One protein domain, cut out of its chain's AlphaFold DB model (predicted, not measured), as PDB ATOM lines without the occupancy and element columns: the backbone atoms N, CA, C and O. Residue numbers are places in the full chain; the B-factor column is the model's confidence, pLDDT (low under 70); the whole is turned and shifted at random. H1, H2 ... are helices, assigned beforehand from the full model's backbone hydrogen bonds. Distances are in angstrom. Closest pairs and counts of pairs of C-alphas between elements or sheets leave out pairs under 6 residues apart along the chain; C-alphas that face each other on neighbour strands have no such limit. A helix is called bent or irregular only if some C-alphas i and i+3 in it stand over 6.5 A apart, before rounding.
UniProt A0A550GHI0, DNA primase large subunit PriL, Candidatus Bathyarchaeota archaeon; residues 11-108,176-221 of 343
ATOM      1  N   SER A  11      46.300  43.373 -56.276       94.00
ATOM      2  CA  SER A  11      47.381  43.011 -55.354       94.00
ATOM      3  C   SER A  11      47.953  44.247 -54.661       94.00
ATOM      4  O   SER A  11      48.225  44.214 -53.462       94.00
ATOM      5  N   ASP A  12      48.062  45.369 -55.375       95.00
ATOM      6  CA  ASP A  12      48.520  46.622 -54.782       95.00
ATOM      7  C   ASP A  12      47.481  47.208 -53.820       95.00
ATOM      8  O   ASP A  12      47.849  47.676 -52.747       95.00
ATOM      9  N   LEU A  13      46.185  47.120 -54.141       95.25
ATOM     10  CA  LEU A  13      45.113  47.532 -53.224       95.25
ATOM     11  C   LEU A  13      45.124  46.692 -51.934       95.25
ATOM     12  O   LEU A  13      44.901  47.225 -50.848       95.25
ATOM     13  N   ALA A  14      45.444  45.396 -52.031       94.94
ATOM     14  CA  ALA A  14      45.625  44.520 -50.874       94.94
ATOM     15  C   ALA A  14      46.870  44.885 -50.041       94.94
ATOM     16  O   ALA A  14      46.848  44.765 -48.814       94.94
ATOM     17  N   LYS A  15      47.956  45.355 -50.678       95.00
ATOM     18  CA  LYS A  15      49.140  45.885 -49.973       95.00
ATOM     19  C   LYS A  15      48.862  47.235 -49.308       95.00
ATOM     20  O   LYS A  15      49.325  47.463 -48.193       95.00
ATOM     21  N   TYR A  16      48.100  48.104 -49.967       96.69
ATOM     22  CA  TYR A  16      47.889  49.496 -49.570       96.69
ATOM     23  C   TYR A  16      46.395  49.814 -49.377       96.69
ATOM     24  O   TYR A  16      45.817  50.648 -50.082       96.69
ATOM     25  N   PRO A  17      45.728  49.197 -48.385       95.19
ATOM     26  CA  PRO A  17      44.283  49.340 -48.214       95.19
ATOM     27  C   PRO A  17      43.840  50.724 -47.697       95.19
ATOM     28  O   PRO A  17      42.652  51.037 -47.634       95.19
ATOM     29  N   PHE A  18      44.795  51.585 -47.338       95.38
ATOM     30  CA  PHE A  18      44.575  52.953 -46.863       95.38
ATOM     31  C   PHE A  18      44.500  54.010 -47.981       95.38
ATOM     32  O   PHE A  18      44.156  55.165 -47.686       95.38
ATOM     33  N   LEU A  19      44.826  53.655 -49.229       96.00
ATOM     34  CA  LEU A  19      44.778  54.573 -50.374       96.00
ATOM     35  C   LEU A  19      43.342  55.022 -50.677       96.00
ATOM     36  O   LEU A  19      42.376  54.317 -50.357       96.00
ATOM     37  N   LYS A  20      43.196  56.202 -51.292       94.12
ATOM     38  CA  LYS A  20      41.900  56.725 -51.752       94.12
ATOM     39  C   LYS A  20      41.297  55.777 -52.800       94.12
ATOM     40  O   LYS A  20      40.134  55.405 -52.670       94.12
ATOM     41  N   GLU A  21      42.111  55.275 -53.730       93.62
ATOM     42  CA  GLU A  21      41.689  54.308 -54.759       93.62
ATOM     43  C   GLU A  21      41.153  52.996 -54.161       93.62
ATOM     44  O   GLU A  21      40.115  52.496 -54.593       93.62
ATOM     45  N   THR A  22      41.780  52.463 -53.104       93.06
ATOM     46  CA  THR A  22      41.267  51.258 -52.426       93.06
ATOM     47  C   THR A  22      39.908  51.515 -51.774       93.06
ATOM     48  O   THR A  22      39.021  50.661 -51.809       93.06
ATOM     49  N   ALA A  23      39.706  52.708 -51.207       90.94
ATOM     50  CA  ALA A  23      38.413  53.091 -50.651       90.94
ATOM     51  C   ALA A  23      37.335  53.221 -51.744       90.94
ATOM     52  O   ALA A  23      36.198  52.805 -51.530       90.94
ATOM     53  N   GLU A  24      37.676  53.752 -52.921       91.94
ATOM     54  CA  GLU A  24      36.767  53.811 -54.074       91.94
ATOM     55  C   GLU A  24      36.423  52.425 -54.622       91.94
ATOM     56  O   GLU A  24      35.258  52.156 -54.920       91.94
ATOM     57  N   TYR A  25      37.408  51.528 -54.704       90.62
ATOM     58  CA  TYR A  25      37.189  50.127 -55.058       90.62
ATOM     59  C   TYR A  25      36.188  49.465 -54.100       90.62
ATOM     60  O   TYR A  25      35.214  48.864 -54.546       90.62
ATOM     61  N   MET A  26      36.362  49.655 -52.787       89.06
ATOM     62  CA  MET A  26      35.448  49.115 -51.774       89.06
ATOM     63  C   MET A  26      34.034  49.699 -51.859       89.06
ATOM     64  O   MET A  26      33.065  48.963 -51.691       89.06
ATOM     65  N   LYS A  27      33.890  50.995 -52.165       87.69
ATOM     66  CA  LYS A  27      32.569  51.621 -52.350       87.69
ATOM     67  C   LYS A  27      31.777  50.981 -53.493       87.69
ATOM     68  O   LYS A  27      30.569  50.821 -53.368       87.69
ATOM     69  N   LYS A  28      32.445  50.580 -54.581       88.00
ATOM     70  CA  LYS A  28      31.800  49.919 -55.733       88.00
ATOM     71  C   LYS A  28      31.257  48.528 -55.402       88.00
ATOM     72  O   LYS A  28      30.313  48.091 -56.047       88.00
ATOM     73  N   LEU A  29      31.830  47.853 -54.403       81.31
ATOM     74  CA  LEU A  29      31.359  46.544 -53.945       81.31
ATOM     75  C   LEU A  29      30.075  46.630 -53.103       81.31
ATOM     76  O   LEU A  29      29.439  45.606 -52.893       81.31
ATOM     77  N   ASN A  30      29.692  47.830 -52.642       77.31
ATOM     78  CA  ASN A  30      28.458  48.108 -51.893       77.31
ATOM     79  C   ASN A  30      28.200  47.169 -50.694       77.31
ATOM     80  O   ASN A  30      27.055  46.845 -50.386       77.31
ATOM     81  N   LEU A  31      29.272  46.739 -50.023       73.56
ATOM     82  CA  LEU A  31      29.198  45.847 -48.867       73.56
ATOM     83  C   LEU A  31      28.611  46.580 -47.661       73.56
ATOM     84  O   LEU A  31      29.144  47.608 -47.229       73.56
ATOM     85  N   LYS A  32      27.536  46.030 -47.101       78.25
ATOM     86  CA  LYS A  32      26.887  46.564 -45.900       78.25
ATOM     87  C   LYS A  32      27.485  45.967 -44.628       78.25
ATOM     88  O   LYS A  32      27.958  44.834 -44.620       78.25
ATOM     89  N   ILE A  33      27.450  46.721 -43.528       72.88
ATOM     90  CA  ILE A  33      27.996  46.273 -42.233       72.88
ATOM     91  C   ILE A  33      27.237  45.038 -41.730       72.88
ATOM     92  O   ILE A  33      27.836  44.135 -41.152       72.88
ATOM     93  N   GLU A  34      25.933  44.970 -41.996       71.38
ATOM     94  CA  GLU A  34      25.063  43.860 -41.613       71.38
ATOM     95  C   GLU A  34      25.425  42.557 -42.341       71.38
ATOM     96  O   GLU A  34      25.198  41.473 -41.816       71.38
ATOM     97  N   GLU A  35      26.043  42.632 -43.521       75.69
ATOM     98  CA  GLU A  35      26.445  41.447 -44.286       75.69
ATOM     99  C   GLU A  35      27.680  40.758 -43.686       75.69
ATOM    100  O   GLU A  35      27.912  39.577 -43.946       75.69
ATOM    101  N   LEU A  36      28.427  41.440 -42.805       70.56
ATOM    102  CA  LEU A  36      29.601  40.884 -42.121       70.56
ATOM    103  C   LEU A  36      29.261  39.721 -41.173       70.56
ATOM    104  O   LEU A  36      30.163  39.010 -40.734       70.56
ATOM    105  N   THR A  37      27.979  39.513 -40.853       70.19
ATOM    106  CA  THR A  37      27.507  38.351 -40.082       70.19
ATOM    107  C   THR A  37      27.230  37.121 -40.947       70.19
ATOM    108  O   THR A  37      26.972  36.051 -40.399       70.19
ATOM    109  N   ASN A  38      27.261  37.243 -42.280       80.06
ATOM    110  CA  ASN A  38      27.040  36.116 -43.184       80.06
ATOM    111  C   ASN A  38      28.196  35.093 -43.046       80.06
ATOM    112  O   ASN A  38      29.364  35.497 -43.088       80.06
ATOM    113  N   PRO A  39      27.910  33.779 -42.910       74.69
ATOM    114  CA  PRO A  39      28.910  32.712 -42.969       74.69
ATOM    115  C   PRO A  39      29.959  32.863 -44.081       74.69
ATOM    116  O   PRO A  39      31.138  32.599 -43.832       74.69
ATOM    117  N   ASP A  40      29.568  33.357 -45.257       73.06
ATOM    118  CA  ASP A  40      30.467  33.555 -46.403       73.06
ATOM    119  C   ASP A  40      31.537  34.634 -46.147       73.06
ATOM    120  O   ASP A  40      32.644  34.576 -46.682       73.06
ATOM    121  N   MET A  41      31.250  35.601 -45.270       79.38
ATOM    122  CA  MET A  41      32.165  36.690 -44.904       79.38
ATOM    123  C   MET A  41      33.008  36.379 -43.663       79.38
ATOM    124  O   MET A  41      33.857  37.181 -43.260       79.38
ATOM    125  N   ARG A  42      32.854  35.187 -43.072       87.50
ATOM    126  CA  ARG A  42      33.586  34.781 -41.863       87.50
ATOM    127  C   ARG A  42      35.101  34.801 -42.055       87.50
ATOM    128  O   ARG A  42      35.832  35.136 -41.127       87.50
ATOM    129  N   GLN A  43      35.587  34.499 -43.260       91.94
ATOM    130  CA  GLN A  43      37.017  34.574 -43.576       91.94
ATOM    131  C   GLN A  43      37.560  36.009 -43.480       91.94
ATOM    132  O   GLN A  43      38.671  36.213 -42.990       91.94
ATOM    133  N   ILE A  44      36.761  37.005 -43.883       93.06
ATOM    134  CA  ILE A  44      37.113  38.429 -43.814       93.06
ATOM    135  C   ILE A  44      37.172  38.880 -42.354       93.06
ATOM    136  O   ILE A  44      38.145  39.524 -41.955       93.06
ATOM    137  N   LEU A  45      36.173  38.502 -41.546       92.94
ATOM    138  CA  LEU A  45      36.137  38.825 -40.119       92.94
ATOM    139  C   LEU A  45      37.306  38.182 -39.361       92.94
ATOM    140  O   LEU A  45      38.016  38.877 -38.638       92.94
ATOM    141  N   ASN A  46      37.572  36.893 -39.594       94.44
ATOM    142  CA  ASN A  46      38.709  36.191 -38.994       94.44
ATOM    143  C   ASN A  46      40.036  36.863 -39.367       94.44
ATOM    144  O   ASN A  46      40.918  37.038 -38.525       94.44
ATOM    145  N   ARG A  47      40.184  37.273 -40.636       96.25
ATOM    146  CA  ARG A  47      41.377  37.990 -41.088       96.25
ATOM    147  C   ARG A  47      41.500  39.349 -40.402       96.25
ATOM    148  O   ARG A  47      42.598  39.709 -39.983       96.25
ATOM    149  N   ALA A  48      40.407  40.094 -40.278       96.50
ATOM    150  CA  ALA A  48      40.377  41.385 -39.601       96.50
ATOM    151  C   ALA A  48      40.749  41.264 -38.113       96.50
ATOM    152  O   ALA A  48      41.591  42.021 -37.626       96.50
ATOM    153  N   GLU A  49      40.194  40.272 -37.415       97.31
ATOM    154  CA  GLU A  49      40.559  39.949 -36.035       97.31
ATOM    155  C   GLU A  49      42.053  39.621 -35.925       97.31
ATOM    156  O   GLU A  49      42.745  40.186 -35.078       97.31
ATOM    157  N   GLU A  50      42.589  38.782 -36.821       97.75
ATOM    158  CA  GLU A  50      44.016  38.442 -36.866       97.75
ATOM    159  C   GLU A  50      44.898  39.692 -37.024       97.75
ATOM    160  O   GLU A  50      45.924  39.800 -36.346       97.75
ATOM    161  N   ARG A  51      44.507  40.660 -37.872       98.00
ATOM    162  CA  ARG A  51      45.244  41.930 -38.036       98.00
ATOM    163  C   ARG A  51      45.325  42.689 -36.715       98.00
ATOM    164  O   ARG A  51      46.417  43.089 -36.312       98.00
ATOM    165  N   VAL A  52      44.194  42.876 -36.030       98.38
ATOM    166  CA  VAL A  52      44.145  43.645 -34.774       98.38
ATOM    167  C   VAL A  52      44.853  42.891 -33.647       98.38
ATOM    168  O   VAL A  52      45.653  43.478 -32.918       98.38
ATOM    169  N   LYS A  53      44.645  41.576 -33.547       98.12
ATOM    170  CA  LYS A  53      45.320  40.697 -32.585       98.12
ATOM    171  C   LYS A  53      46.840  40.756 -32.731       98.12
ATOM    172  O   LYS A  53      47.547  40.989 -31.750       98.12
ATOM    173  N   ASN A  54      47.357  40.611 -33.949       95.88
ATOM    174  CA  ASN A  54      48.794  40.709 -34.203       95.88
ATOM    175  C   ASN A  54      49.324  42.129 -33.980       95.88
ATOM    176  O   ASN A  54      50.461  42.294 -33.532       95.88
ATOM    177  N   ALA A  55      48.516  43.163 -34.221       95.50
ATOM    178  CA  ALA A  55      48.919  44.533 -33.939       95.50
ATOM    179  C   ALA A  55      49.088  44.781 -32.432       95.50
ATOM    180  O   ALA A  55      50.042  45.456 -32.029       95.50
ATOM    181  N   ILE A  56      48.201  44.200 -31.613       90.50
ATOM    182  CA  ILE A  56      48.272  44.230 -30.146       90.50
ATOM    183  C   ILE A  56      49.544  43.528 -29.657       90.50
ATOM    184  O   ILE A  56      50.302  44.116 -28.887       90.50
ATOM    185  N   LEU A  57      49.785  42.299 -30.120       85.31
ATOM    186  CA  LEU A  57      50.836  41.429 -29.581       85.31
ATOM    187  C   LEU A  57      52.230  41.713 -30.157       85.31
ATOM    188  O   LEU A  57      53.222  41.664 -29.435       85.31
ATOM    189  N   PHE A  58      52.314  42.003 -31.456       86.38
ATOM    190  CA  PHE A  58      53.572  41.978 -32.213       86.38
ATOM    191  C   PHE A  58      53.814  43.228 -33.060       86.38
ATOM    192  O   PHE A  58      54.870  43.352 -33.680       86.38
ATOM    193  N   VAL A  59      52.870  44.177 -33.094       89.25
ATOM    194  CA  VAL A  59      52.966  45.374 -33.953       89.25
ATOM    195  C   VAL A  59      53.098  45.004 -35.435       89.25
ATOM    196  O   VAL A  59      53.866  45.613 -36.181       89.25
ATOM    197  N   SER A  60      52.364  43.972 -35.841       92.25
ATOM    198  CA  SER A  60      52.342  43.417 -37.192       92.25
ATOM    199  C   SER A  60      50.902  43.116 -37.591       92.25
ATOM    200  O   SER A  60      50.055  42.924 -36.728       92.25
ATOM    201  N   VAL A  61      50.621  43.053 -38.889       94.75
ATOM    202  CA  VAL A  61      49.295  42.679 -39.409       94.75
ATOM    203  C   VAL A  61      49.224  41.206 -39.820       94.75
ATOM    204  O   VAL A  61      48.199  40.759 -40.331       94.75
ATOM    205  N   GLY A  62      50.288  40.433 -39.575       92.19
ATOM    206  CA  GLY A  62      50.376  39.022 -39.947       92.19
ATOM    207  C   GLY A  62      50.617  38.799 -41.441       92.19
ATOM    208  O   GLY A  62      50.933  39.723 -42.191       92.19
ATOM    209  N   LYS A  63      50.487  37.542 -41.876       91.19
ATOM    210  CA  LYS A  63      50.637  37.173 -43.290       91.19
ATOM    211  C   LYS A  63      49.395  37.595 -44.074       91.19
ATOM    212  O   LYS A  63      48.282  37.369 -43.601       91.19
ATOM    213  N   LYS A  64      49.593  38.131 -45.278       91.06
ATOM    214  CA  LYS A  64      48.506  38.474 -46.207       91.06
ATOM    215  C   LYS A  64      47.770  37.216 -46.693       91.06
ATOM    216  O   LYS A  64      48.342  36.122 -46.692       91.06
ATOM    217  N   ARG A  65      46.499  37.375 -47.058       91.38
ATOM    218  CA  ARG A  65      45.649  36.373 -47.723       91.38
ATOM    219  C   ARG A  65      45.370  36.795 -49.169       91.38
ATOM    220  O   ARG A  65      45.946  37.762 -49.664       91.38
ATOM    221  N   GLU A  66      44.503  36.060 -49.847       94.06
ATOM    222  CA  GLU A  66      44.000  36.388 -51.174       94.06
ATOM    223  C   GLU A  66      43.325  37.768 -51.186       94.06
ATOM    224  O   GLU A  66      42.700  38.181 -50.208       94.06
ATOM    225  N   ASN A  67      43.410  38.482 -52.314       93.44
ATOM    226  CA  ASN A  67      42.956  39.875 -52.419       93.44
ATOM    227  C   ASN A  67      41.486  40.069 -52.001       93.44
ATOM    228  O   ASN A  67      41.160  41.077 -51.375       93.44
ATOM    229  N   TYR A  68      40.612  39.102 -52.303       90.50
ATOM    230  CA  TYR A  68      39.188  39.165 -51.956       90.50
ATOM    231  C   TYR A  68      38.927  39.084 -50.442       90.50
ATOM    232  O   TYR A  68      37.872  39.519 -49.995       90.50
ATOM    233  N   VAL A  69      39.883  38.582 -49.653       93.12
ATOM    234  CA  VAL A  69      39.848  38.596 -48.182       93.12
ATOM    235  C   VAL A  69      40.638  39.788 -47.645       93.12
ATOM    236  O   VAL A  69      40.181  40.504 -46.755       93.12
ATOM    237  N   GLU A  70      41.835  40.020 -48.187       94.62
ATOM    238  CA  GLU A  70      42.788  40.989 -47.650       94.62
ATOM    239  C   GLU A  70      42.277  42.431 -47.770       94.62
ATOM    240  O   GLU A  70      42.359  43.180 -46.795       94.62
ATOM    241  N   ILE A  71      41.695  42.803 -48.916       94.44
ATOM    242  CA  ILE A  71      41.167  44.153 -49.157       94.44
ATOM    243  C   ILE A  71      40.024  44.493 -48.177       94.44
ATOM    244  O   ILE A  71      40.161  45.479 -47.448       94.44
ATOM    245  N   PRO A  72      38.930  43.706 -48.078       93.19
ATOM    246  CA  PRO A  72      37.839  44.020 -47.153       93.19
ATOM    247  C   PRO A  72      38.199  43.786 -45.680       93.19
ATOM    248  O   PRO A  72      37.574  44.384 -44.805       93.19
ATOM    249  N   SER A  73      39.230  42.993 -45.360       95.00
ATOM    250  CA  SER A  73      39.642  42.804 -43.960       95.00
ATOM    251  C   SER A  73      40.138  44.090 -43.291       95.00
ATOM    252  O   SER A  73      40.036  44.224 -42.075       95.00
ATOM    253  N   PHE A  74      40.659  45.054 -44.059       95.75
ATOM    254  CA  PHE A  74      41.138  46.328 -43.525       95.75
ATOM    255  C   PHE A  74      40.012  47.213 -42.959       95.75
ATOM    256  O   PHE A  74      40.095  47.577 -41.784       95.75
ATOM    257  N   PRO A  75      38.941  47.562 -43.705       93.00
ATOM    258  CA  PRO A  75      37.839  48.330 -43.130       93.00
ATOM    259  C   PRO A  75      37.142  47.590 -41.979       93.00
ATOM    260  O   PRO A  75      36.772  48.233 -41.000       93.00
ATOM    261  N   VAL A  76      37.037  46.257 -42.025       93.12
ATOM    262  CA  VAL A  76      36.495  45.471 -40.901       93.12
ATOM    263  C   VAL A  76      37.411  45.551 -39.672       93.12
ATOM    264  O   VAL A  76      36.932  45.722 -38.553       93.12
ATOM    265  N   ALA A  77      38.734  45.525 -39.849       95.88
ATOM    266  CA  ALA A  77      39.685  45.706 -38.750       95.88
ATOM    267  C   ALA A  77      39.630  47.124 -38.153       95.88
ATOM    268  O   ALA A  77      39.749  47.278 -36.937       95.88
ATOM    269  N   ILE A  78      39.380  48.152 -38.975       94.94
ATOM    270  CA  ILE A  78      39.089  49.514 -38.500       94.94
ATOM    271  C   ILE A  78      37.835  49.509 -37.615       94.94
ATOM    272  O   ILE A  78      37.878  50.069 -36.521       94.94
ATOM    273  N   MET A  79      36.753  48.837 -38.033       92.50
ATOM    274  CA  MET A  79      35.530  48.708 -37.227       92.50
ATOM    275  C   MET A  79      35.799  48.007 -35.892       92.50
ATOM    276  O   MET A  79      35.424  48.538 -34.850       92.50
ATOM    277  N   LEU A  80      36.520  46.879 -35.896       94.69
ATOM    278  CA  LEU A  80      36.896  46.160 -34.672       94.69
ATOM    279  C   LEU A  80      37.730  47.035 -33.728       94.69
ATOM    280  O   LEU A  80      37.420  47.155 -32.543       94.69
ATOM    281  N   ALA A  81      38.766  47.701 -34.244       95.69
ATOM    282  CA  ALA A  81      39.609  48.587 -33.446       95.69
ATOM    283  C   ALA A  81      38.810  49.764 -32.861       95.69
ATOM    284  O   ALA A  81      39.041  50.166 -31.718       95.69
ATOM    285  N   ILE A  82      37.844  50.299 -33.608       94.19
ATOM    286  CA  ILE A  82      36.921  51.331 -33.132       94.19
ATOM    287  C   ILE A  82      35.998  50.799 -32.028       94.19
ATOM    288  O   ILE A  82      35.896  51.440 -30.978       94.19
ATOM    289  N   ALA A  83      35.391  49.628 -32.237       92.94
ATOM    290  CA  ALA A  83      34.456  48.987 -31.315       92.94
ATOM    291  C   ALA A  83      35.085  48.681 -29.945       92.94
ATOM    292  O   ALA A  83      34.402  48.768 -28.928       92.94
ATOM    293  N   THR A  84      36.406  48.454 -29.880       92.69
ATOM    294  CA  THR A  84      37.121  48.281 -28.595       92.69
ATOM    295  C   THR A  84      37.085  49.522 -27.697       92.69
ATOM    296  O   THR A  84      37.395  49.428 -26.509       92.69
ATOM    297  N   LYS A  85      36.792  50.707 -28.262       90.31
ATOM    298  CA  LYS A  85      36.833  52.022 -27.590       90.31
ATOM    299  C   LYS A  85      38.154  52.302 -26.855       90.31
ATOM    300  O   LYS A  85      38.214  53.165 -25.982       90.31
ATOM    301  N   ASN A  86      39.237  51.615 -27.224       88.56
ATOM    302  CA  ASN A  86      40.508  51.678 -26.517       88.56
ATOM    303  C   ASN A  86      41.590  52.361 -27.366       88.56
ATOM    304  O   ASN A  86      41.981  51.875 -28.427       88.56
ATOM    305  N   SER A  87      42.101  53.497 -26.885       87.50
ATOM    306  CA  SER A  87      43.073  54.313 -27.628       87.50
ATOM    307  C   SER A  87      44.407  53.600 -27.869       87.50
ATOM    308  O   SER A  87      45.036  53.826 -28.904       87.50
ATOM    309  N   PHE A  88      44.827  52.709 -26.967       86.31
ATOM    310  CA  PHE A  88      46.034  51.907 -27.144       86.31
ATOM    311  C   PHE A  88      45.878  50.919 -28.301       86.31
ATOM    312  O   PHE A  88      46.745  50.884 -29.173       86.31
ATOM    313  N   ILE A  89      44.764  50.177 -28.364       93.75
ATOM    314  CA  ILE A  89      44.489  49.239 -29.466       93.75
ATOM    315  C   ILE A  89      44.429  49.988 -30.802       93.75
ATOM    316  O   ILE A  89      45.099  49.588 -31.754       93.75
ATOM    317  N   LYS A  90      43.718  51.123 -30.853       94.56
ATOM    318  CA  LYS A  90      43.652  51.986 -32.045       94.56
ATOM    319  C   LYS A  90      45.049  52.401 -32.533       94.56
ATOM    320  O   LYS A  90      45.397  52.173 -33.691       94.56
ATOM    321  N   LYS A  91      45.890  52.941 -31.642       89.75
ATOM    322  CA  LYS A  91      47.263  53.375 -31.972       89.75
ATOM    323  C   LYS A  91      48.172  52.211 -32.370       89.75
ATOM    324  O   LYS A  91      48.962  52.336 -33.303       89.75
ATOM    325  N   ARG A  92      48.067  51.067 -31.682       90.62
ATOM    326  CA  ARG A  92      48.810  49.839 -32.017       90.62
ATOM    327  C   ARG A  92      48.468  49.356 -33.420       90.62
ATOM    328  O   ARG A  92      49.386  49.028 -34.169       90.62
ATOM    329  N   TYR A  93      47.182  49.344 -33.761       97.75
ATOM    330  CA  TYR A  93      46.698  48.934 -35.073       97.75
ATOM    331  C   TYR A  93      47.207  49.859 -36.182       97.75
ATOM    332  O   TYR A  93      47.848  49.385 -37.119       97.75
ATOM    333  N   ALA A  94      47.053  51.178 -36.022       97.25
ATOM    334  CA  ALA A  94      47.585  52.151 -36.975       97.25
ATOM    335  C   ALA A  94      49.104  52.013 -37.182       97.25
ATOM    336  O   ALA A  94      49.590  52.044 -38.313       97.25
ATOM    337  N   LEU A  95      49.863  51.805 -36.099       93.94
ATOM    338  CA  LEU A  95      51.308  51.594 -36.173       93.94
ATOM    339  C   LEU A  95      51.679  50.295 -36.906       93.94
ATOM    340  O   LEU A  95      52.667  50.283 -37.638       93.94
ATOM    341  N   ALA A  96      50.931  49.208 -36.696       96.19
ATOM    342  CA  ALA A  96      51.184  47.925 -37.348       96.19
ATOM    343  C   ALA A  96      50.973  48.011 -38.867       96.19
ATOM    344  O   ALA A  96      51.849  47.605 -39.627       96.19
ATOM    345  N   GLU A  97      49.860  48.607 -39.303       98.25
ATOM    346  CA  GLU A  97      49.556  48.848 -40.721       98.25
ATOM    347  C   GLU A  97      50.606  49.753 -41.376       98.25
ATOM    348  O   GLU A  97      51.140  49.439 -42.439       98.25
ATOM    349  N   ALA A  98      50.986  50.843 -40.705       97.56
ATOM    350  CA  ALA A  98      52.019  51.748 -41.195       97.56
ATOM    351  C   ALA A  98      53.385  51.051 -41.338       97.56
ATOM    352  O   ALA A  98      54.086  51.244 -42.333       97.56
ATOM    353  N   LYS A  99      53.772  50.210 -40.367       95.25
ATOM    354  CA  LYS A  99      55.002  49.406 -40.458       95.25
ATOM    355  C   LYS A  99      54.948  48.391 -41.596       95.25
ATOM    356  O   LYS A  99      55.965  48.200 -42.257       95.25
ATOM    357  N   GLN A 100      53.798  47.761 -41.829       97.00
ATOM    358  CA  GLN A 100      53.641  46.850 -42.960       97.00
ATOM    359  C   GLN A 100      53.801  47.596 -44.289       97.00
ATOM    360  O   GLN A 100      54.583  47.162 -45.129       97.00
ATOM    361  N   ALA A 101      53.162  48.762 -44.431       97.44
ATOM    362  CA  ALA A 101      53.304  49.610 -45.611       97.44
ATOM    363  C   ALA A 101      54.768  50.009 -45.860       97.44
ATOM    364  O   ALA A 101      55.237  49.960 -46.992       97.44
ATOM    365  N   PHE A 102      55.515  50.357 -44.805       96.81
ATOM    366  CA  PHE A 102      56.952  50.627 -44.905       96.81
ATOM    367  C   PHE A 102      57.730  49.446 -45.496       96.81
ATOM    368  O   PHE A 102      58.558  49.659 -46.381       96.81
ATOM    369  N   ILE A 103      57.467  48.229 -45.006       96.19
ATOM    370  CA  ILE A 103      58.117  47.000 -45.479       96.19
ATOM    371  C   ILE A 103      57.782  46.763 -46.951       96.19
ATOM    372  O   ILE A 103      58.700  46.565 -47.744       96.19
ATOM    373  N   ASP A 104      56.501  46.836 -47.317       96.25
ATOM    374  CA  ASP A 104      56.047  46.618 -48.693       96.25
ATOM    375  C   ASP A 104      56.692  47.630 -49.657       96.25
ATOM    376  O   ASP A 104      57.224  47.245 -50.698       96.25
ATOM    377  N   MET A 105      56.756  48.906 -49.260       96.69
ATOM    378  CA  MET A 105      57.372  49.980 -50.043       96.69
ATOM    379  C   MET A 105      58.880  49.789 -50.287       96.69
ATOM    380  O   MET A 105      59.407  50.356 -51.240       96.69
ATOM    381  N   GLN A 106      59.610  49.009 -49.477       95.56
ATOM    382  CA  GLN A 106      61.059  48.827 -49.685       95.56
ATOM    383  C   GLN A 106      61.398  48.136 -51.011       95.56
ATOM    384  O   GLN A 106      62.478  48.367 -51.549       95.56
ATOM    385  N   SER A 107      60.493  47.302 -51.525       93.19
ATOM    386  CA  SER A 107      60.674  46.537 -52.763       93.19
ATOM    387  C   SER A 107      59.881  47.092 -53.950       93.19
ATOM    388  O   SER A 107      59.811  46.439 -54.987       93.19
ATOM    389  N   GLU A 108      59.245  48.255 -53.799       95.00
ATOM    390  CA  GLU A 108      58.450  48.868 -54.866       95.00
ATOM    391  C   GLU A 108      59.312  49.653 -55.855       95.00
ATOM    392  O   GLU A 108      60.396  50.142 -55.523       95.00
ATOM    393  N   ARG A 176      59.999  55.675 -45.106       94.94
ATOM    394  CA  ARG A 176      59.901  55.959 -43.670       94.94
ATOM    395  C   ARG A 176      59.119  57.239 -43.388       94.94
ATOM    396  O   ARG A 176      58.445  57.284 -42.360       94.94
ATOM    397  N   LEU A 177      59.199  58.243 -44.260       94.88
ATOM    398  CA  LEU A 177      58.362  59.437 -44.165       94.88
ATOM    399  C   LEU A 177      56.907  59.105 -44.539       94.88
ATOM    400  O   LEU A 177      56.003  59.437 -43.782       94.88
ATOM    401  N   LEU A 178      56.671  58.368 -45.632       95.75
ATOM    402  CA  LEU A 178      55.321  57.939 -46.034       95.75
ATOM    403  C   LEU A 178      54.643  57.070 -44.967       95.75
ATOM    404  O   LEU A 178      53.443  57.195 -44.742       95.75
ATOM    405  N   GLN A 179      55.405  56.246 -44.242       95.81
ATOM    406  CA  GLN A 179      54.913  55.505 -43.077       95.81
ATOM    407  C   GLN A 179      54.224  56.421 -42.048       95.81
ATOM    408  O   GLN A 179      53.236  56.012 -41.437       95.81
ATOM    409  N   GLU A 180      54.720  57.645 -41.839       93.19
ATOM    410  CA  GLU A 180      54.091  58.596 -40.918       93.19
ATOM    411  C   GLU A 180      52.754  59.120 -41.446       93.19
ATOM    412  O   GLU A 180      51.798  59.225 -40.674       93.19
ATOM    413  N   GLU A 181      52.638  59.367 -42.752       95.00
ATOM    414  CA  GLU A 181      51.358  59.746 -43.360       95.00
ATOM    415  C   GLU A 181      50.335  58.608 -43.297       95.00
ATOM    416  O   GLU A 181      49.171  58.836 -42.953       95.00
ATOM    417  N   VAL A 182      50.768  57.367 -43.548       96.94
ATOM    418  CA  VAL A 182      49.921  56.174 -43.401       96.94
ATOM    419  C   VAL A 182      49.412  56.061 -41.965       96.94
ATOM    420  O   VAL A 182      48.204  55.931 -41.755       96.94
ATOM    421  N   ARG A 183      50.309  56.170 -40.972       95.81
ATOM    422  CA  ARG A 183      49.948  56.131 -39.546       95.81
ATOM    423  C   ARG A 183      48.893  57.187 -39.226       95.81
ATOM    424  O   ARG A 183      47.823  56.830 -38.738       95.81
ATOM    425  N   ARG A 184      49.157  58.457 -39.554       93.88
ATOM    426  CA  ARG A 184      48.246  59.574 -39.254       93.88
ATOM    427  C   ARG A 184      46.897  59.435 -39.945       93.88
ATOM    428  O   ARG A 184      45.867  59.712 -39.338       93.88
ATOM    429  N   ARG A 185      46.871  58.975 -41.198       95.56
ATOM    430  CA  ARG A 185      45.616  58.734 -41.917       95.56
ATOM    431  C   ARG A 185      44.772  57.662 -41.236       95.56
ATOM    432  O   ARG A 185      43.559  57.835 -41.124       95.56
ATOM    433  N   ILE A 186      45.389  56.564 -40.805       96.88
ATOM    434  CA  ILE A 186      44.677  55.482 -40.119       96.88
ATOM    435  C   ILE A 186      44.207  55.948 -38.736       96.88
ATOM    436  O   ILE A 186      43.045  55.734 -38.401       96.88
ATOM    437  N   GLU A 187      45.048  56.652 -37.973       94.94
ATOM    438  CA  GLU A 187      44.662  57.252 -36.685       94.94
ATOM    439  C   GLU A 187      43.460  58.193 -36.843       94.94
ATOM    440  O   GLU A 187      42.467  58.023 -36.141       94.94
ATOM    441  N   LYS A 188      43.472  59.078 -37.848       93.75
ATOM    442  CA  LYS A 188      42.341  59.967 -38.159       93.75
ATOM    443  C   LYS A 188      41.047  59.199 -38.452       93.75
ATOM    444  O   LYS A 188      39.974  59.636 -38.051       93.75
ATOM    445  N   ARG A 189      41.118  58.047 -39.135       92.44
ATOM    446  CA  ARG A 189      39.942  57.183 -39.372       92.44
ATOM    447  C   ARG A 189      39.443  56.513 -38.086       92.44
ATOM    448  O   ARG A 189      38.245  56.316 -37.933       92.44
ATOM    449  N   LEU A 190      40.343  56.175 -37.162       92.69
ATOM    450  CA  LEU A 190      40.024  55.535 -35.877       92.69
ATOM    451  C   LEU A 190      39.462  56.510 -34.822       92.69
ATOM    452  O   LEU A 190      38.916  56.068 -33.801       92.69
ATOM    453  N   GLU A 191      39.606  57.817 -35.049       88.38
ATOM    454  CA  GLU A 191      39.064  58.908 -34.225       88.38
ATOM    455  C   GLU A 191      37.618  59.298 -34.581       88.38
ATOM    456  O   GLU A 191      37.061  60.191 -33.945       88.38
ATOM    457  N   ALA A 192      36.993  58.627 -35.559       74.38
ATOM    458  CA  ALA A 192      35.621  58.904 -35.984       74.38
ATOM    459  C   ALA A 192      34.646  58.967 -34.790       74.38
ATOM    460  O   ALA A 192      34.564  58.037 -33.983       74.38
ATOM    461  N   THR A 193      33.946  60.099 -34.676       57.50
ATOM    462  CA  THR A 193      33.078  60.448 -33.536       57.50
ATOM    463  C   THR A 193      31.678  59.849 -33.669       57.50
ATOM    464  O   THR A 193      31.062  59.498 -32.667       57.50
ATOM    465  N   GLU A 194      31.199  59.678 -34.903       61.66
ATOM    466  CA  GLU A 194      29.928  59.025 -35.211       61.66
ATOM    467  C   GLU A 194      30.179  57.551 -35.518       61.66
ATOM    468  O   GLU A 194      30.838  57.205 -36.502       61.66
ATOM    469  N   LEU A 195      29.679  56.679 -34.644       64.75
ATOM    470  CA  LEU A 195      29.774  55.238 -34.826       64.75
ATOM    471  C   LEU A 195      28.418  54.698 -35.272       64.75
ATOM    472  O   LEU A 195      27.431  54.941 -34.573       64.75
ATOM    473  N   PRO A 196      28.346  53.943 -36.382       69.06
ATOM    474  CA  PRO A 196      27.163  53.144 -36.642       69.06
ATOM    475  C   PRO A 196      26.998  52.119 -35.513       69.06
ATOM    476  O   PRO A 196      27.972  51.707 -34.875       69.06
ATOM    477  N   SER A 197      25.762  51.690 -35.269       79.19
ATOM    478  CA  SER A 197      25.525  50.536 -34.402       79.19
ATOM    479  C   SER A 197      26.221  49.320 -35.012       79.19
ATOM    480  O   SER A 197      25.901  48.925 -36.132       79.19
ATOM    481  N   PHE A 198      27.183  48.736 -34.299       84.69
ATOM    482  CA  PHE A 198      27.869  47.536 -34.767       84.69
ATOM    483  C   PHE A 198      27.021  46.284 -34.490       84.69
ATOM    484  O   PHE A 198      26.381  46.211 -33.437       84.69
ATOM    485  N   PRO A 199      27.026  45.280 -35.388       87.00
ATOM    486  CA  PRO A 199      26.422  43.979 -35.121       87.00
ATOM    487  C   PRO A 199      27.015  43.319 -33.868       87.00
ATOM    488  O   PRO A 199      28.196  43.510 -33.569       87.00
ATOM    489  N   GLY A 200      26.224  42.491 -33.175       87.81
ATOM    490  CA  GLY A 200      26.656  41.809 -31.944       87.81
ATOM    491  C   GLY A 200      27.957  41.019 -32.115       87.81
ATOM    492  O   GLY A 200      28.864  41.152 -31.306       87.81
ATOM    493  N   THR A 201      28.130  40.337 -33.250       88.88
ATOM    494  CA  THR A 201      29.362  39.591 -33.562       88.88
ATOM    495  C   THR A 201      30.620  40.465 -33.578       88.88
ATOM    496  O   THR A 201      31.682  40.026 -33.146       88.88
ATOM    497  N   ILE A 202      30.527  41.708 -34.065       90.62
ATOM    498  CA  ILE A 202      31.645  42.662 -34.088       90.62
ATOM    499  C   ILE A 202      31.970  43.119 -32.664       90.62
ATOM    500  O   ILE A 202      33.146  43.252 -32.317       90.62
ATOM    501  N   MET A 203      30.941  43.334 -31.841       92.06
ATOM    502  CA  MET A 203      31.101  43.703 -30.435       92.06
ATOM    503  C   MET A 203      31.761  42.575 -29.638       92.06
ATOM    504  O   MET A 203      32.744  42.838 -28.946       92.06
ATOM    505  N   ASP A 204      31.322  41.329 -29.820       93.50
ATOM    506  CA  ASP A 204      31.889  40.156 -29.145       93.50
ATOM    507  C   ASP A 204      33.386  39.988 -29.463       93.50
ATOM    508  O   ASP A 204      34.221  39.813 -28.571       93.50
ATOM    509  N   VAL A 205      33.762  40.109 -30.744       95.25
ATOM    510  CA  VAL A 205      35.172  40.038 -31.166       95.25
ATOM    511  C   VAL A 205      35.975  41.206 -30.582       95.25
ATOM    512  O   VAL A 205      37.099  41.016 -30.106       95.25
ATOM    513  N   ALA A 206      35.416  42.418 -30.570       95.25
ATOM    514  CA  ALA A 206      36.073  43.590 -29.994       95.25
ATOM    515  C   ALA A 206      36.303  43.455 -28.477       95.25
ATOM    516  O   ALA A 206      37.367  43.841 -27.981       95.25
ATOM    517  N   GLU A 207      35.358  42.871 -27.743       96.44
ATOM    518  CA  GLU A 207      35.504  42.559 -26.318       96.44
ATOM    519  C   GLU A 207      36.578  41.494 -26.069       96.44
ATOM    520  O   GLU A 207      37.394  41.634 -25.147       96.44
ATOM    521  N   GLY A 208      36.653  40.476 -26.933       97.56
ATOM    522  CA  GLY A 208      37.729  39.484 -26.926       97.56
ATOM    523  C   GLY A 208      39.110  40.117 -27.128       97.56
ATOM    524  O   GLY A 208      40.042  39.850 -26.366       97.56
ATOM    525  N   LEU A 209      39.241  41.030 -28.096       97.19
ATOM    526  CA  LEU A 209      40.477  41.781 -28.353       97.19
ATOM    527  C   LEU A 209      40.864  42.688 -27.175       97.19
ATOM    528  O   LEU A 209      42.045  42.787 -26.828       97.19
ATOM    529  N   LEU A 210      39.884  43.330 -26.534       94.75
ATOM    530  CA  LEU A 210      40.115  44.150 -25.346       94.75
ATOM    531  C   LEU A 210      40.594  43.302 -24.162       94.75
ATOM    532  O   LEU A 210      41.532  43.693 -23.465       94.75
ATOM    533  N   SER A 211      39.980  42.139 -23.952       94.69
ATOM    534  CA  SER A 211      40.364  41.189 -22.904       94.69
ATOM    535  C   SER A 211      41.772  40.640 -23.135       94.69
ATOM    536  O   SER A 211      42.592  40.662 -22.217       94.69
ATOM    537  N   LEU A 212      42.102  40.278 -24.378       92.62
ATOM    538  CA  LEU A 212      43.451  39.870 -24.770       92.62
ATOM    539  C   LEU A 212      44.486  40.960 -24.465       92.62
ATOM    540  O   LEU A 212      45.552  40.670 -23.921       92.62
ATOM    541  N   ALA A 213      44.190  42.215 -24.816       87.06
ATOM    542  CA  ALA A 213      45.092  43.328 -24.545       87.06
ATOM    543  C   ALA A 213      45.305  43.515 -23.033       87.06
ATOM    544  O   ALA A 213      46.444  43.651 -22.588       87.06
ATOM    545  N   LYS A 214      44.237  43.435 -22.228       86.44
ATOM    546  CA  LYS A 214      44.329  43.512 -20.761       86.44
ATOM    547  C   LYS A 214      45.164  42.376 -20.168       86.44
ATOM    548  O   LYS A 214      45.971  42.644 -19.286       86.44
ATOM    549  N   GLU A 215      45.001  41.146 -20.649       86.38
ATOM    550  CA  GLU A 215      45.746  39.975 -20.169       86.38
ATOM    551  C   GLU A 215      47.234  40.049 -20.540       86.38
ATOM    552  O   GLU A 215      48.103  39.786 -19.711       86.38
ATOM    553  N   ARG A 216      47.541  40.403 -21.795       81.69
ATOM    554  CA  ARG A 216      48.901  40.287 -22.348       81.69
ATOM    555  C   ARG A 216      49.755  41.529 -22.173       81.69
ATOM    556  O   ARG A 216      50.969  41.402 -22.051       81.69
ATOM    557  N   ILE A 217      49.136  42.705 -22.181       75.19
ATOM    558  CA  ILE A 217      49.822  43.995 -22.051       75.19
ATOM    559  C   ILE A 217      49.634  44.566 -20.640       75.19
ATOM    560  O   ILE A 217      50.552  45.151 -20.074       75.19
ATOM    561  N   GLY A 218      48.463  44.358 -20.036       71.88
ATOM    562  CA  GLY A 218      48.115  44.918 -18.732       71.88
ATOM    563  C   GLY A 218      47.421  46.277 -18.843       71.88
ATOM    564  O   GLY A 218      47.853  47.165 -19.581       71.88
ATOM    565  N   GLN A 219      46.357  46.467 -18.055       69.69
ATOM    566  CA  GLN A 219      45.553  47.699 -18.048       69.69
ATOM    567  C   GLN A 219      46.404  48.954 -17.809       69.69
ATOM    568  O   GLN A 219      46.223  49.975 -18.466       69.69
ATOM    569  N   GLU A 220      47.361  48.869 -16.885       59.44
ATOM    570  CA  GLU A 220      48.218  49.997 -16.536       59.44
ATOM    571  C   GLU A 220      49.056  50.448 -17.736       59.44
ATOM    572  O   GLU A 220      49.153  51.645 -17.975       59.44
ATOM    573  N   GLU A 221      49.642  49.535 -18.516       62.88
ATOM    574  CA  GLU A 221      50.429  49.872 -19.710       62.88
ATOM    575  C   GLU A 221      49.559  50.499 -20.809       62.88
ATOM    576  O   GLU A 221      49.953  51.520 -21.381       62.88
TER     577      GLU A 221
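AT A GLANCE: This is residues 11 to 108 and 176 to 221 of the 343 residues of the protein "DNA primase large subunit PriL" of Candidatus Bathyarchaeota archaeon (UniProt A0A550GHI0). A kinked helix, H5, forms the core of a rounded body: H4 crosses it, H8 runs beside H4, and the side-by-side pair H6 and H7 packs near its last residues. Short H1 and H2 sit near the beginning of H5, and H3 at that of H4. The printed part, all helix, has 144 residues with eight named helices, H1 to H8 in order. It is compact, with a radius of gyration of the C-alphas of 14.3 A and spans of 38 by 35 by 28 A.

HOW THE PARTS SIT: H1, residues 11 to 15, touches the hub H5, residues 67 to 83, the closest C-alphas being Ala 14 and Ile 71, 4.8 A apart. H2, residues 20 to 28, is close to H5 but not clearly touching, with C-alphas of Met 26 and Pro 72 closest at 7.3 A. H3, residues 33 to 37, and H4, residues 39 to 58, touch only at the corner, and only just, with 3 pairs of C-alphas within 8 A, Leu 36 and Leu 45 closest at 7.1 A. H4 touches H5 with residues 43 to 52 alone, at a steep tilt of 63 degrees, the same way, C-alphas of Ala 48 and Ala 77 closest at 4.5 A. H5, with a kink of 34 degrees near residue 75, makes a helical hairpin with H6, residues 87 to 105, C-alphas of Ala 81 and Lys 90 closest at 5.5 A. H6 touches H7, residues 176 to 190, opposite ways at 36 degrees, only just steep, C-alphas of Ala 98 and Gln 179 closest at 5.1 A. H8, residues 200 to 216, touches H4 at a shallow tilt of 21 degrees, C-alphas of Ile 56 and Ala 213 closest at 6.5 A. Every O i to N i+4 pair is within hydrogen-bond range in H1, H2, H6 and H8, against 14 of 16 in H4, 10 of 13 in H5, 9 of 11 in H7 and 0 of 1 in H3, where 1 of 2 O i to N i+3 pairs is.

IN THESE COORDINATES: H1 begins at C-alpha 11 (47.381, 43.011, -55.354), and H8 ends at C-alpha 216 (48.901, 40.287, -22.348). From first to last C-alpha H4 measures 28.5 A, H6 26.9 A and H5 24.5 A. H4 is irregular, with C-alphas 40 and 43 7.2 A apart.

THE WHOLE: The C-alphas farthest apart, of Lys 28 and Glu 220, are 42.5 A apart. Residues 109 to 175 are not printed, and C-alphas 108 and 176 are 13.3 A apart across the cut. Of the links printed whole, none is long. The pLDDT is under 70 at residues 193 to 196 and 219 to 221.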